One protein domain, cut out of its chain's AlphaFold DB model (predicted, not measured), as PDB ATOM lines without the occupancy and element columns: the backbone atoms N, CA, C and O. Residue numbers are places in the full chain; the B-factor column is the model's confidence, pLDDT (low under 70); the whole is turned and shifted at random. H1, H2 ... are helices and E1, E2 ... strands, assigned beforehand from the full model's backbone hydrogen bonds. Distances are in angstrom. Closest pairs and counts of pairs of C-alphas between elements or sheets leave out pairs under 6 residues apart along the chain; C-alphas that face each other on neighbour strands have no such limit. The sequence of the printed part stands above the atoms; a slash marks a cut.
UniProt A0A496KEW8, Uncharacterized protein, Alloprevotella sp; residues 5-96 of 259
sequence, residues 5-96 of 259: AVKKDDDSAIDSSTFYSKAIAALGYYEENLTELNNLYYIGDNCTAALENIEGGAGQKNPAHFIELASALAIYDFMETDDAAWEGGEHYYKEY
ATOM      1  N   ALA A   5      99.621 131.312 251.064       85.06
ATOM      2  CA  ALA A   5     100.254 131.778 249.846       85.06
ATOM      3  C   ALA A   5     101.072 130.629 249.244       85.06
ATOM      4  O   ALA A   5     101.418 129.672 249.931       85.06
ATOM      5  N   VAL A   6     101.419 130.728 247.967       87.75
ATOM      6  CA  VAL A   6     102.436 129.884 247.330       87.75
ATOM      7  C   VAL A   6     103.695 130.705 247.073       87.75
ATOM      8  O   VAL A   6     103.624 131.907 246.784       87.75
ATOM      9  N   LYS A   7     104.859 130.063 247.186       89.31
ATOM     10  CA  LYS A   7     106.140 130.658 246.800       89.31
ATOM     11  C   LYS A   7     106.106 131.075 245.331       89.31
ATOM     12  O   LYS A   7     105.412 130.480 244.508       89.31
ATOM     13  N   LYS A   8     106.855 132.127 245.008       89.31
ATOM     14  CA  LYS A   8     106.942 132.609 243.634       89.31
ATOM     15  C   LYS A   8     107.747 131.618 242.791       89.31
ATOM     16  O   LYS A   8     108.866 131.280 243.164       89.31
ATOM     17  N   ASP A   9     107.178 131.233 241.660       90.81
ATOM     18  CA  ASP A   9     107.829 130.461 240.611       90.81
ATOM     19  C   ASP A   9     107.394 131.061 239.268       90.81
ATOM     20  O   ASP A   9     106.197 131.168 239.007       90.81
ATOM     21  N   ASP A  10     108.354 131.548 238.477       88.31
ATOM     22  CA  ASP A  10     108.077 132.221 237.200       88.31
ATOM     23  C   ASP A  10     107.667 131.221 236.099       88.31
ATOM     24  O   ASP A  10     107.056 131.629 235.112       88.31
ATOM     25  N   ASP A  11     107.963 129.928 236.281       90.00
ATOM     26  CA  ASP A  11     107.585 128.856 235.352       90.00
ATOM     27  C   ASP A  11     106.231 128.211 235.715       90.00
ATOM     28  O   ASP A  11     105.745 127.342 234.989       90.00
ATOM     29  N   SER A  12     105.609 128.646 236.817       87.75
ATOM     30  CA  SER A  12     104.340 128.117 237.317       87.75
ATOM     31  C   SER A  12     103.130 128.923 236.839       87.75
ATOM     32  O   SER A  12     103.114 130.154 236.822       87.75
ATOM     33  N   ALA A  13     102.057 128.215 236.507       86.62
ATOM     34  CA  ALA A  13     100.738 128.740 236.203       86.62
ATOM     35  C   ALA A  13      99.963 129.191 237.455       86.62
ATOM     36  O   ALA A  13      98.882 129.778 237.320       86.62
ATOM     37  N   ILE A  14     100.466 128.903 238.664       86.12
ATOM     38  CA  ILE A  14      99.843 129.316 239.927       86.12
ATOM     39  C   ILE A  14     100.672 130.380 240.653       86.12
ATOM     40  O   ILE A  14     101.873 130.239 240.879       86.12
ATOM     41  N   ASP A  15      99.995 131.442 241.093       88.62
ATOM     42  CA  ASP A  15     100.596 132.510 241.884       88.62
ATOM     43  C   ASP A  15      99.602 133.098 242.900       88.62
ATOM     44  O   ASP A  15      98.391 133.177 242.667       88.62
ATOM     45  N   SER A  16     100.129 133.543 244.044       87.88
ATOM     46  CA  SER A  16      99.341 134.062 245.172       87.88
ATOM     47  C   SER A  16      98.491 135.291 244.827       87.88
ATOM     48  O   SER A  16      97.400 135.456 245.377       87.88
ATOM     49  N   SER A  17      98.948 136.152 243.911       85.62
ATOM     50  CA  SER A  17      98.222 137.375 243.541       85.62
ATOM     51  C   SER A  17      96.969 137.063 242.717       85.62
ATOM     52  O   SER A  17      95.902 137.652 242.933       85.62
ATOM     53  N   THR A  18      97.066 136.060 241.845       83.81
ATOM     54  CA  THR A  18      95.941 135.532 241.081       83.81
ATOM     55  C   THR A  18      94.940 134.830 241.993       83.81
ATOM     56  O   THR A  18      93.737 135.036 241.825       83.81
ATOM     57  N   PHE A  19      95.389 134.058 242.994       83.00
ATOM     58  CA  PHE A  19      94.484 133.461 243.988       83.00
ATOM     59  C   PHE A  19      93.682 134.521 244.746       83.00
ATOM     60  O   PHE A  19      92.460 134.413 244.839       83.00
ATOM     61  N   TYR A  20      94.347 135.569 245.234       84.88
ATOM     62  CA  TYR A  20      93.703 136.671 245.951       84.88
ATOM     63  C   TYR A  20      92.641 137.372 245.089       84.88
ATOM     64  O   TYR A  20      91.494 137.529 245.508       84.88
ATOM     65  N   SER A  21      93.002 137.731 243.854       86.94
ATOM     66  CA  SER A  21      92.103 138.428 242.925       86.94
ATOM     67  C   SER A  21      90.898 137.565 242.536       86.94
ATOM     68  O   SER A  21      89.768 138.051 242.513       86.94
ATOM     69  N   LYS A  22      91.115 136.266 242.284       87.06
ATOM     70  CA  LYS A  22      90.037 135.308 241.996       87.06
ATOM     71  C   LYS A  22      89.123 135.088 243.200       87.06
ATOM     72  O   LYS A  22      87.915 134.996 243.013       87.06
ATOM     73  N   ALA A  23      89.667 135.041 244.417       87.19
ATOM     74  CA  ALA A  23      88.870 134.915 245.636       87.19
ATOM     75  C   ALA A  23      87.950 136.129 245.837       87.19
ATOM     76  O   ALA A  23      86.773 135.950 246.128       87.19
ATOM     77  N   ILE A  24      88.448 137.351 245.610       87.69
ATOM     78  CA  ILE A  24      87.616 138.567 245.652       87.69
ATOM     79  C   ILE A  24      86.519 138.520 244.586       87.69
ATOM     80  O   ILE A  24      85.361 138.782 244.894       87.69
ATOM     81  N   ALA A  25      86.865 138.158 243.348       89.88
ATOM     82  CA  ALA A  25      85.884 138.060 242.269       89.88
ATOM     83  C   ALA A  25      84.792 137.019 242.573       89.88
ATOM     84  O   ALA A  25      83.618 137.270 242.317       89.88
ATOM     85  N   ALA A  26      85.164 135.875 243.155       87.75
ATOM     86  CA  ALA A  26      84.213 134.855 243.585       87.75
ATOM     87  C   ALA A  26      83.297 135.365 244.705       87.75
ATOM     88  O   ALA A  26      82.091 135.166 244.625       87.75
ATOM     89  N   LEU A  27      83.840 136.069 245.707       87.62
ATOM     90  CA  LEU A  27      83.040 136.665 246.780       87.62
ATOM     91  C   LEU A  27      82.043 137.704 246.248       87.62
ATOM     92  O   LEU A  27      80.881 137.655 246.635       87.62
ATOM     93  N   GLY A  28      82.464 138.574 245.326       89.44
ATOM     94  CA  GLY A  28      81.556 139.530 244.677       89.44
ATOM     95  C   GLY A  28      80.471 138.837 243.847       89.44
ATOM     96  O   GLY A  28      79.306 139.214 243.898       89.44
ATOM     97  N   TYR A  29      80.816 137.756 243.139       89.81
ATOM     98  CA  TYR A  29      79.815 136.937 242.454       89.81
ATOM     99  C   TYR A  29      78.818 136.315 243.443       89.81
ATOM    100  O   TYR A  29      77.617 136.331 243.189       89.81
ATOM    101  N   TYR A  30      79.292 135.786 244.573       88.00
ATOM    102  CA  TYR A  30      78.438 135.184 245.599       88.00
ATOM    103  C   TYR A  30      77.486 136.190 246.238       88.00
ATOM    104  O   TYR A  30      76.320 135.861 246.428       88.00
ATOM    105  N   GLU A  31      77.952 137.407 246.507       84.50
ATOM    106  CA  GLU A  31      77.124 138.497 247.028       84.50
ATOM    107  C   GLU A  31      75.923 138.797 246.118       84.50
ATOM    108  O   GLU A  31      74.807 138.974 246.601       84.50
ATOM    109  N   GLU A  32      76.124 138.791 244.799       86.88
ATOM    110  CA  GLU A  32      75.068 139.116 243.834       86.88
ATOM    111  C   GLU A  32      74.210 137.912 243.406       86.88
ATOM    112  O   GLU A  32      73.085 138.099 242.942       86.88
ATOM    113  N   ASN A  33      74.728 136.680 243.513       88.00
ATOM    114  CA  ASN A  33      74.127 135.504 242.862       88.00
ATOM    115  C   ASN A  33      73.754 134.355 243.812       88.00
ATOM    116  O   ASN A  33      72.983 133.486 243.412       88.00
ATOM    117  N   LEU A  34      74.264 134.309 245.049       84.00
ATOM    118  CA  LEU A  34      73.900 133.275 246.033       84.00
ATOM    119  C   LEU A  34      72.798 133.765 246.979       84.00
ATOM    120  O   LEU A  34      72.959 133.782 248.196       84.00
ATOM    121  N   THR A  35      71.656 134.138 246.402       78.56
ATOM    122  CA  THR A  35      70.489 134.653 247.138       78.56
ATOM    123  C   THR A  35      69.600 133.561 247.732       78.56
ATOM    124  O   THR A  35      68.699 133.869 248.496       78.56
ATOM    125  N   GLU A  36      69.826 132.290 247.398       83.44
ATOM    126  CA  GLU A  36      68.995 131.167 247.866       83.44
ATOM    127  C   GLU A  36      69.583 130.447 249.092       83.44
ATOM    128  O   GLU A  36      68.959 129.539 249.636       83.44
ATOM    129  N   LEU A  37      70.788 130.820 249.538       85.69
ATOM    130  CA  LEU A  37      71.449 130.157 250.662       85.69
ATOM    131  C   LEU A  37      70.892 130.639 251.994       85.69
ATOM    132  O   LEU A  37      70.986 131.822 252.300       85.69
ATOM    133  N   ASN A  38      70.407 129.728 252.836       85.31
ATOM    134  CA  ASN A  38      69.955 130.106 254.174       85.31
ATOM    135  C   ASN A  38      71.110 130.550 255.083       85.31
ATOM    136  O   ASN A  38      70.974 131.550 255.776       85.31
ATOM    137  N   ASN A  39      72.254 129.851 255.043       87.62
ATOM    138  CA  ASN A  39      73.457 130.217 255.792       87.62
ATOM    139  C   ASN A  39      74.698 130.215 254.904       87.62
ATOM    140  O   ASN A  39      74.937 129.274 254.144       87.62
ATOM    141  N   LEU A  40      75.540 131.227 255.097       89.12
ATOM    142  CA  LEU A  40      76.872 131.309 254.525       89.12
ATOM    143  C   LEU A  40      77.893 131.584 255.632       89.12
ATOM    144  O   LEU A  40      77.761 132.539 256.395       89.12
ATOM    145  N   TYR A  41      78.913 130.732 255.715       91.62
ATOM    146  CA  TYR A  41      79.980 130.828 256.708       91.62
ATOM    147  C   TYR A  41      81.241 131.360 256.041       91.62
ATOM    148  O   TYR A  41      81.869 130.677 255.229       91.62
ATOM    149  N   TYR A  42      81.612 132.582 256.389       89.69
ATOM    150  CA  TYR A  42      82.868 133.172 255.978       89.69
ATOM    151  C   TYR A  42      83.967 132.786 256.952       89.69
ATOM    152  O   TYR A  42      83.824 132.863 258.172       89.69
ATOM    153  N   ILE A  43      85.106 132.411 256.388       89.38
ATOM    154  CA  ILE A  43      86.314 132.202 257.158       89.38
ATOM    155  C   ILE A  43      87.507 132.751 256.394       89.38
ATOM    156  O   ILE A  43      87.573 132.724 255.161       89.38
ATOM    157  N   GLY A  44      88.447 133.313 257.135       84.56
ATOM    158  CA  GLY A  44      89.648 133.881 256.570       84.56
ATOM    159  C   GLY A  44      90.713 134.048 257.628       84.56
ATOM    160  O   GLY A  44      90.425 134.109 258.820       84.56
ATOM    161  N   ASP A  45      91.940 134.154 257.151       81.31
ATOM    162  CA  ASP A  45      93.082 134.499 257.974       81.31
ATOM    163  C   ASP A  45      93.886 135.609 257.291       81.31
ATOM    164  O   ASP A  45      93.851 135.747 256.065       81.31
ATOM    165  N   ASN A  46      94.556 136.435 258.089       77.69
ATOM    166  CA  ASN A  46      95.529 137.417 257.617       77.69
ATOM    167  C   ASN A  46      96.958 136.847 257.631       77.69
ATOM    168  O   ASN A  46      97.820 137.347 256.908       77.69
ATOM    169  N   CYS A  47      97.201 135.787 258.403       70.62
ATOM    170  CA  CYS A  47      98.417 134.998 258.350       70.62
ATOM    171  C   CYS A  47      98.407 134.110 257.105       70.62
ATOM    172  O   CYS A  47      97.489 133.320 256.904       70.62
ATOM    173  N   THR A  48      99.436 134.234 256.268       69.56
ATOM    174  CA  THR A  48      99.591 133.407 255.067       69.56
ATOM    175  C   THR A  48     100.976 132.778 255.061       69.56
ATOM    176  O   THR A  48     101.976 133.392 254.684       69.56
ATOM    177  N   ALA A  49     101.046 131.516 255.486       74.56
ATOM    178  CA  ALA A  49     102.244 130.716 255.275       74.56
ATOM    179  C   ALA A  49     102.462 130.525 253.763       74.56
ATOM    180  O   ALA A  49     101.519 130.243 253.020       74.56
ATOM    181  N   ALA A  50     103.704 130.696 253.303       81.00
ATOM    182  CA  ALA A  50     104.071 130.478 251.908       81.00
ATOM    183  C   ALA A  50     104.435 129.004 251.680       81.00
ATOM    184  O   ALA A  50     105.546 128.570 252.001       81.00
ATOM    185  N   LEU A  51     103.493 128.247 251.124       85.88
ATOM    186  CA  LEU A  51     103.661 126.854 250.722       85.88
ATOM    187  C   LEU A  51     104.543 126.740 249.474       85.88
ATOM    188  O   LEU A  51     104.703 127.697 248.712       85.88
ATOM    189  N   GLU A  52     105.116 125.558 249.248       88.19
ATOM    190  CA  GLU A  52     105.828 125.277 247.999       88.19
ATOM    191  C   GLU A  52     104.899 125.433 246.791       88.19
ATOM    192  O   GLU A  52     103.716 125.091 246.843       88.19
ATOM    193  N   ASN A  53     105.444 125.955 245.693       89.38
ATOM    194  CA  ASN A  53     104.695 126.119 244.456       89.38
ATOM    195  C   ASN A  53     104.619 124.772 243.726       89.38
ATOM    196  O   ASN A  53     105.585 124.348 243.101       89.38
ATOM    197  N   ILE A  54     103.491 124.074 243.866       89.12
ATOM    198  CA  ILE A  54     103.245 122.784 243.217       89.12
ATOM    199  C   ILE A  54     101.873 122.819 242.538       89.12
ATOM    200  O   ILE A  54     100.848 122.941 243.209       89.12
ATOM    201  N   GLU A  55     101.848 122.647 241.215       86.81
ATOM    202  CA  GLU A  55     100.645 122.650 240.361       86.81
ATOM    203  C   GLU A  55      99.793 121.365 240.470       86.81
ATOM    204  O   GLU A  55      99.300 120.815 239.483       86.81
ATOM    205  N   GLY A  56      99.612 120.850 241.683       85.75
ATOM    206  CA  GLY A  56      98.790 119.670 241.936       85.75
ATOM    207  C   GLY A  56      99.508 118.325 241.865       85.75
ATOM    208  O   GLY A  56     100.733 118.209 241.819       85.75
ATOM    209  N   GLY A  57      98.704 117.263 241.931       87.88
ATOM    210  CA  GLY A  57      99.183 115.885 241.998       87.88
ATOM    211  C   GLY A  57      99.738 115.497 243.372       87.88
ATOM    212  O   GLY A  57      99.535 116.180 244.372       87.88
ATOM    213  N   ALA A  58     100.453 114.372 243.427       86.69
ATOM    214  CA  ALA A  58     100.938 113.790 244.685       86.69
ATOM    215  C   ALA A  58     101.957 114.669 245.443       86.69
ATOM    216  O   ALA A  58     102.216 114.427 246.623       86.69
ATOM    217  N   GLY A  59     102.551 115.657 244.767       83.75
ATOM    218  CA  GLY A  59     103.481 116.613 245.367       83.75
ATOM    219  C   GLY A  59     102.798 117.772 246.095       83.75
ATOM    220  O   GLY A  59     103.437 118.397 246.937       83.75
ATOM    221  N   GLN A  60     101.522 118.058 245.805       83.62
ATOM    222  CA  GLN A  60     100.782 119.138 246.456       83.62
ATOM    223  C   GLN A  60     100.333 118.680 247.848       83.62
ATOM    224  O   GLN A  60      99.252 118.119 248.026       83.62
ATOM    225  N   LYS A  61     101.204 118.885 248.835       82.44
ATOM    226  CA  LYS A  61     100.918 118.616 250.243       82.44
ATOM    227  C   LYS A  61     100.595 119.923 250.951       82.44
ATOM    228  O   LYS A  61     101.437 120.816 250.990       82.44
ATOM    229  N   ASN A  62      99.404 119.997 251.534       82.25
ATOM    230  CA  ASN A  62      98.962 121.124 252.344       82.25
ATOM    231  C   ASN A  62      98.910 120.645 253.797       82.25
ATOM    232  O   ASN A  62      98.033 119.839 254.108       82.25
ATOM    233  N   PRO A  63      99.856 121.065 254.653       86.31
ATOM    234  CA  PRO A  63      99.789 120.756 256.073       86.31
ATOM    235  C   PRO A  63      98.476 121.267 256.665       86.31
ATOM    236  O   PRO A  63      98.033 122.362 256.308       86.31
ATOM    237  N   ALA A  64      97.890 120.504 257.587       89.06
ATOM    238  CA  ALA A  64      96.703 120.923 258.318       89.06
ATOM    239  C   ALA A  64      96.878 122.315 258.947       89.06
ATOM    240  O   ALA A  64      97.910 122.617 259.553       89.06
ATOM    241  N   HIS A  65      95.842 123.147 258.841       87.50
ATOM    242  CA  HIS A  65      95.837 124.510 259.377       87.50
ATOM    243  C   HIS A  65      94.685 124.720 260.363       87.50
ATOM    244  O   HIS A  65      93.599 124.165 260.199       87.50
ATOM    245  N   PHE A  66      94.878 125.574 261.376       89.44
ATOM    246  CA  PHE A  66      93.840 125.854 262.377       89.44
ATOM    247  C   PHE A  66      92.522 126.327 261.748       89.44
ATOM    248  O   PHE A  66      91.442 125.941 262.186       89.44
ATOM    249  N   ILE A  67      92.604 127.122 260.680       89.56
ATOM    250  CA  ILE A  67      91.421 127.596 259.953       89.56
ATOM    251  C   ILE A  67      90.560 126.450 259.403       89.56
ATOM    252  O   ILE A  67      89.345 126.590 259.324       89.56
ATOM    253  N   GLU A  68      91.145 125.304 259.051       90.50
ATOM    254  CA  GLU A  68      90.400 124.144 258.551       90.50
ATOM    255  C   GLU A  68      89.603 123.502 259.692       90.50
ATOM    256  O   GLU A  68      88.434 123.158 259.520       90.50
ATOM    257  N   LEU A  69      90.192 123.440 260.894       92.56
ATOM    258  CA  LEU A  69      89.489 123.031 262.110       92.56
ATOM    259  C   LEU A  69      88.370 124.020 262.468       92.56
ATOM    260  O   LEU A  69      87.252 123.596 262.749       92.56
ATOM    261  N   ALA A  70      88.645 125.325 262.422       92.88
ATOM    262  CA  ALA A  70      87.643 126.358 262.676       92.88
ATOM    263  C   ALA A  70      86.502 126.320 261.640       92.88
ATOM    264  O   ALA A  70      85.337 126.454 262.004       92.88
ATOM    265  N   SER A  71      86.809 126.035 260.371       93.00
ATOM    266  CA  SER A  71      85.805 125.825 259.317       93.00
ATOM    267  C   SER A  71      84.905 124.635 259.637       93.00
ATOM    268  O   SER A  71      83.691 124.707 259.465       93.00
ATOM    269  N   ALA A  72      85.483 123.540 260.137       94.81
ATOM    270  CA  ALA A  72      84.728 122.343 260.495       94.81
ATOM    271  C   ALA A  72      83.737 122.585 261.649       94.81
ATOM    272  O   ALA A  72      82.723 121.890 261.731       94.81
ATOM    273  N   LEU A  73      83.967 123.593 262.503       94.31
ATOM    274  CA  LEU A  73      83.023 123.968 263.562       94.31
ATOM    275  C   LEU A  73      81.692 124.502 263.014       94.31
ATOM    276  O   LEU A  73      80.672 124.370 263.692       94.31
ATOM    277  N   ALA A  74      81.660 125.006 261.775       94.06
ATOM    278  CA  ALA A  74      80.419 125.429 261.123       94.06
ATOM    279  C   ALA A  74      79.403 124.282 260.983       94.06
ATOM    280  O   ALA A  74      78.200 124.527 260.977       94.06
ATOM    281  N   ILE A  75      79.863 123.023 260.924       93.38
ATOM    282  CA  ILE A  75      78.975 121.852 260.900       93.38
ATOM    283  C   ILE A  75      78.171 121.762 262.201       93.38
ATOM    284  O   ILE A  75      76.980 121.469 262.153       93.38
ATOM    285  N   TYR A  76      78.786 122.043 263.354       92.75
ATOM    286  CA  TYR A  76      78.076 122.031 264.635       92.75
ATOM    287  C   TYR A  76      77.046 123.152 264.718       92.75
ATOM    288  O   TYR A  76      75.909 122.891 265.092       92.75
ATOM    289  N   ASP A  77      77.420 124.374 264.335       91.69
ATOM    290  CA  ASP A  77      76.480 125.499 264.314       91.69
ATOM    291  C   ASP A  77      75.296 125.224 263.372       91.69
ATOM    292  O   ASP A  77      74.145 125.432 263.755       91.69
ATOM    293  N   PHE A  78      75.551 124.649 262.192       91.06
ATOM    294  CA  PHE A  78      74.493 124.226 261.277       91.06
ATOM    295  C   PHE A  78      73.577 123.160 261.896       91.06
ATOM    296  O   PHE A  78      72.361 123.301 261.844       91.06
ATOM    297  N   MET A  79      74.145 122.111 262.502       91.12
ATOM    298  CA  MET A  79      73.375 121.011 263.100       91.12
ATOM    299  C   MET A  79      72.573 121.418 264.344       91.12
ATOM    300  O   MET A  79      71.608 120.741 264.689       91.12
ATOM    301  N   GLU A  80      72.994 122.467 265.044       90.19
ATOM    302  CA  GLU A  80      72.317 122.986 266.236       90.19
ATOM    303  C   GLU A  80      71.325 124.115 265.919       90.19
ATOM    304  O   GLU A  80      70.580 124.540 266.804       90.19
ATOM    305  N   THR A  81      71.308 124.606 264.678       87.94
ATOM    306  CA  THR A  81      70.341 125.612 264.240       87.94
ATOM    307  C   THR A  81      68.960 124.967 264.114       87.94
ATOM    308  O   THR A  81      68.799 123.959 263.431       87.94
ATOM    309  N   ASP A  82      67.971 125.547 264.795       87.00
ATOM    310  CA  ASP A  82      66.585 125.070 264.790       87.00
ATOM    311  C   ASP A  82      65.976 125.145 263.384       87.00
ATOM    312  O   ASP A  82      66.196 126.125 262.667       87.00
ATOM    313  N   ASP A  83      65.168 124.148 263.012       84.44
ATOM    314  CA  ASP A  83      64.530 124.098 261.697       84.44
ATOM    315  C   ASP A  83      63.655 125.332 261.414       84.44
ATOM    316  O   ASP A  83      63.579 125.800 260.276       84.44
ATOM    317  N   ALA A  84      63.060 125.926 262.454       82.75
ATOM    318  CA  ALA A  84      62.268 127.146 262.344       82.75
ATOM    319  C   ALA A  84      63.086 128.353 261.849       82.75
ATOM    320  O   ALA A  84      62.522 129.265 261.240       82.75
ATOM    321  N   ALA A  85      64.408 128.366 262.062       77.62
ATOM    322  CA  ALA A  85      65.285 129.406 261.523       77.62
ATOM    323  C   ALA A  85      65.365 129.357 259.985       77.62
ATOM    324  O   ALA A  85      65.652 130.369 259.349       77.62
ATOM    325  N   TRP A  86      65.066 128.205 259.374       78.06
ATOM    326  CA  TRP A  86      65.098 128.008 257.920       78.06
ATOM    327  C   TRP A  86      63.773 128.342 257.233       78.06
ATOM    328  O   TRP A  86      63.753 128.683 256.051       78.06
ATOM    329  N   GLU A  87      62.662 128.276 257.967       76.44
ATOM    330  CA  GLU A  87      61.318 128.516 257.433       76.44
ATOM    331  C   GLU A  87      61.013 130.011 257.223       76.44
ATOM    332  O   GLU A  87      60.153 130.362 256.415       76.44
ATOM    333  N   GLY A  88      61.729 130.899 257.921       70.69
ATOM    334  CA  GLY A  88      61.499 132.348 257.891       70.69
ATOM    335  C   GLY A  88      61.974 133.066 256.623       70.69
ATOM    336  O   GLY A  88      61.664 134.243 256.447       70.69
ATOM    337  N   GLY A  89      62.720 132.387 255.743       73.56
ATOM    338  CA  GLY A  89      63.335 133.006 254.562       73.56
ATOM    339  C   GLY A  89      64.448 134.008 254.893       73.56
ATOM    340  O   GLY A  89      64.827 134.801 254.035       73.56
ATOM    341  N   GLU A  90      64.954 134.003 256.130       80.12
ATOM    342  CA  GLU A  90      66.111 134.804 256.526       80.12
ATOM    343  C   GLU A  90      67.412 134.164 256.017       80.12
ATOM    344  O   GLU A  90      67.537 132.939 255.930       80.12
ATOM    345  N   HIS A  91      68.380 135.019 255.683       82.44
ATOM    346  CA  HIS A  91      69.716 134.629 255.241       82.44
ATOM    347  C   HIS A  91      70.730 135.072 256.293       82.44
ATOM    348  O   HIS A  91      70.813 136.264 256.601       82.44
ATOM    349  N   TYR A  92      71.516 134.139 256.829       86.25
ATOM    350  CA  TYR A  92      72.538 134.455 257.821       86.25
ATOM    351  C   TYR A  92      73.940 134.341 257.238       86.25
ATOM    352  O   TYR A  92      74.340 133.329 256.660       86.25
ATOM    353  N   TYR A  93      74.717 135.387 257.478       87.94
ATOM    354  CA  TYR A  93      76.120 135.479 257.112       87.94
ATOM    355  C   TYR A  93      76.931 135.447 258.402       87.94
ATOM    356  O   TYR A  93      76.850 136.369 259.213       87.94
ATOM    357  N   LYS A  94      77.651 134.350 258.628       91.12
ATOM    358  CA  LYS A  94      78.371 134.087 259.877       91.12
ATOM    359  C   LYS A  94      79.872 134.128 259.639       91.12
ATOM    360  O   LYS A  94      80.350 133.738 258.578       91.12
ATOM    361  N   GLU A  95      80.610 134.555 260.650       91.56
ATOM    362  CA  GLU A  95      82.070 134.527 260.681       91.56
ATOM    363  C   GLU A  95      82.554 133.834 261.955       91.56
ATOM    364  O   GLU A  95      81.833 133.767 262.952       91.56
ATOM    365  N   TYR A  96      83.773 133.297 261.913       91.56
ATOM    366  CA  TYR A  96      84.410 132.690 263.077       91.56
ATOM    367  C   TYR A  96      85.494 133.605 263.637       91.56
ATOM    368  O   TYR A  96      86.374 134.054 262.903       91.56
TER     369      TYR A  96
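This is residues 5 to 96 of the 259 residues of an uncharacterized protein of Alloprevotella sp (UniProt A0A496KEW8). Picture a loose, elongated frame: H1 makes one long side, H2 and H3, one after the other, make the other long side, and the small pair of strands E1 and E3 lies between them. Strand E2 is at one end of the frame, beside residues 5 to 6, and the short helix H4 is at the other end. You have 92 residues printed, with four named helices and three named strands in the order H1 E1 E2 H2 H3 H4 E3; the sheet, of order E1 E3, is parallel, and the class is mixed, helices and strands. The whole is loose, with a radius of gyration of the C-alphas of 16.9 A, and its C-alphas span 52 by 28 by 25 A.

Start at residues 5 to 6, which pair, parallel, with residues 50 to 51 of E2, residues 49 to 51; E2 pairs with no named strand. Next comes H1, residues 16 to 33, apart from E2; its residues 21 to 26 stand free. A tight link of 5 residues leads to E1, residues 39 to 42. Its parallel neighbour is E3, residues 92 to 95, at 23 degrees between their directions. Look there for N 40 and O 92, 2.9 A apart, and N 42 and O 94, 2.8 A apart, both within hydrogen-bond range. H2, residues 66 to 72, and H3, residues 74 to 80, meet only through their link of 1 residue. H2 is only just apart from E1, the closest C-alphas being 8.1 A apart. The closest C-alphas of E1 and H3 are those of Tyr 41 and Ala 74, 7.0 A apart. H4, residues 84 to 87, is apart from H3, and H1 touches no helix. In H1, H2 and H3 every O i to N i+4 pair is within hydrogen-bond range; H4 is too short for such a pair.

Find C-alpha 16 at (99.341, 134.062, 245.172); from there H1 runs 25.4 A to C-alpha 33 at (74.127, 135.504, 242.862). E1 measures 9.9 A and E2 6.1 A. H2 and H3 measure 9.9 A each, H4 5.2 A. E3 runs 10.0 A to C-alpha 95 at (82.070, 134.527, 260.681).

Look for the two farthest C-alphas at Asp 11 and Ala 84, 52.8 A apart. The printed part has no cut. The link from E2 to H2, residues 52 to 65, is long. The mean pLDDT of the printed part is 86.4, and residue 48 is under 70.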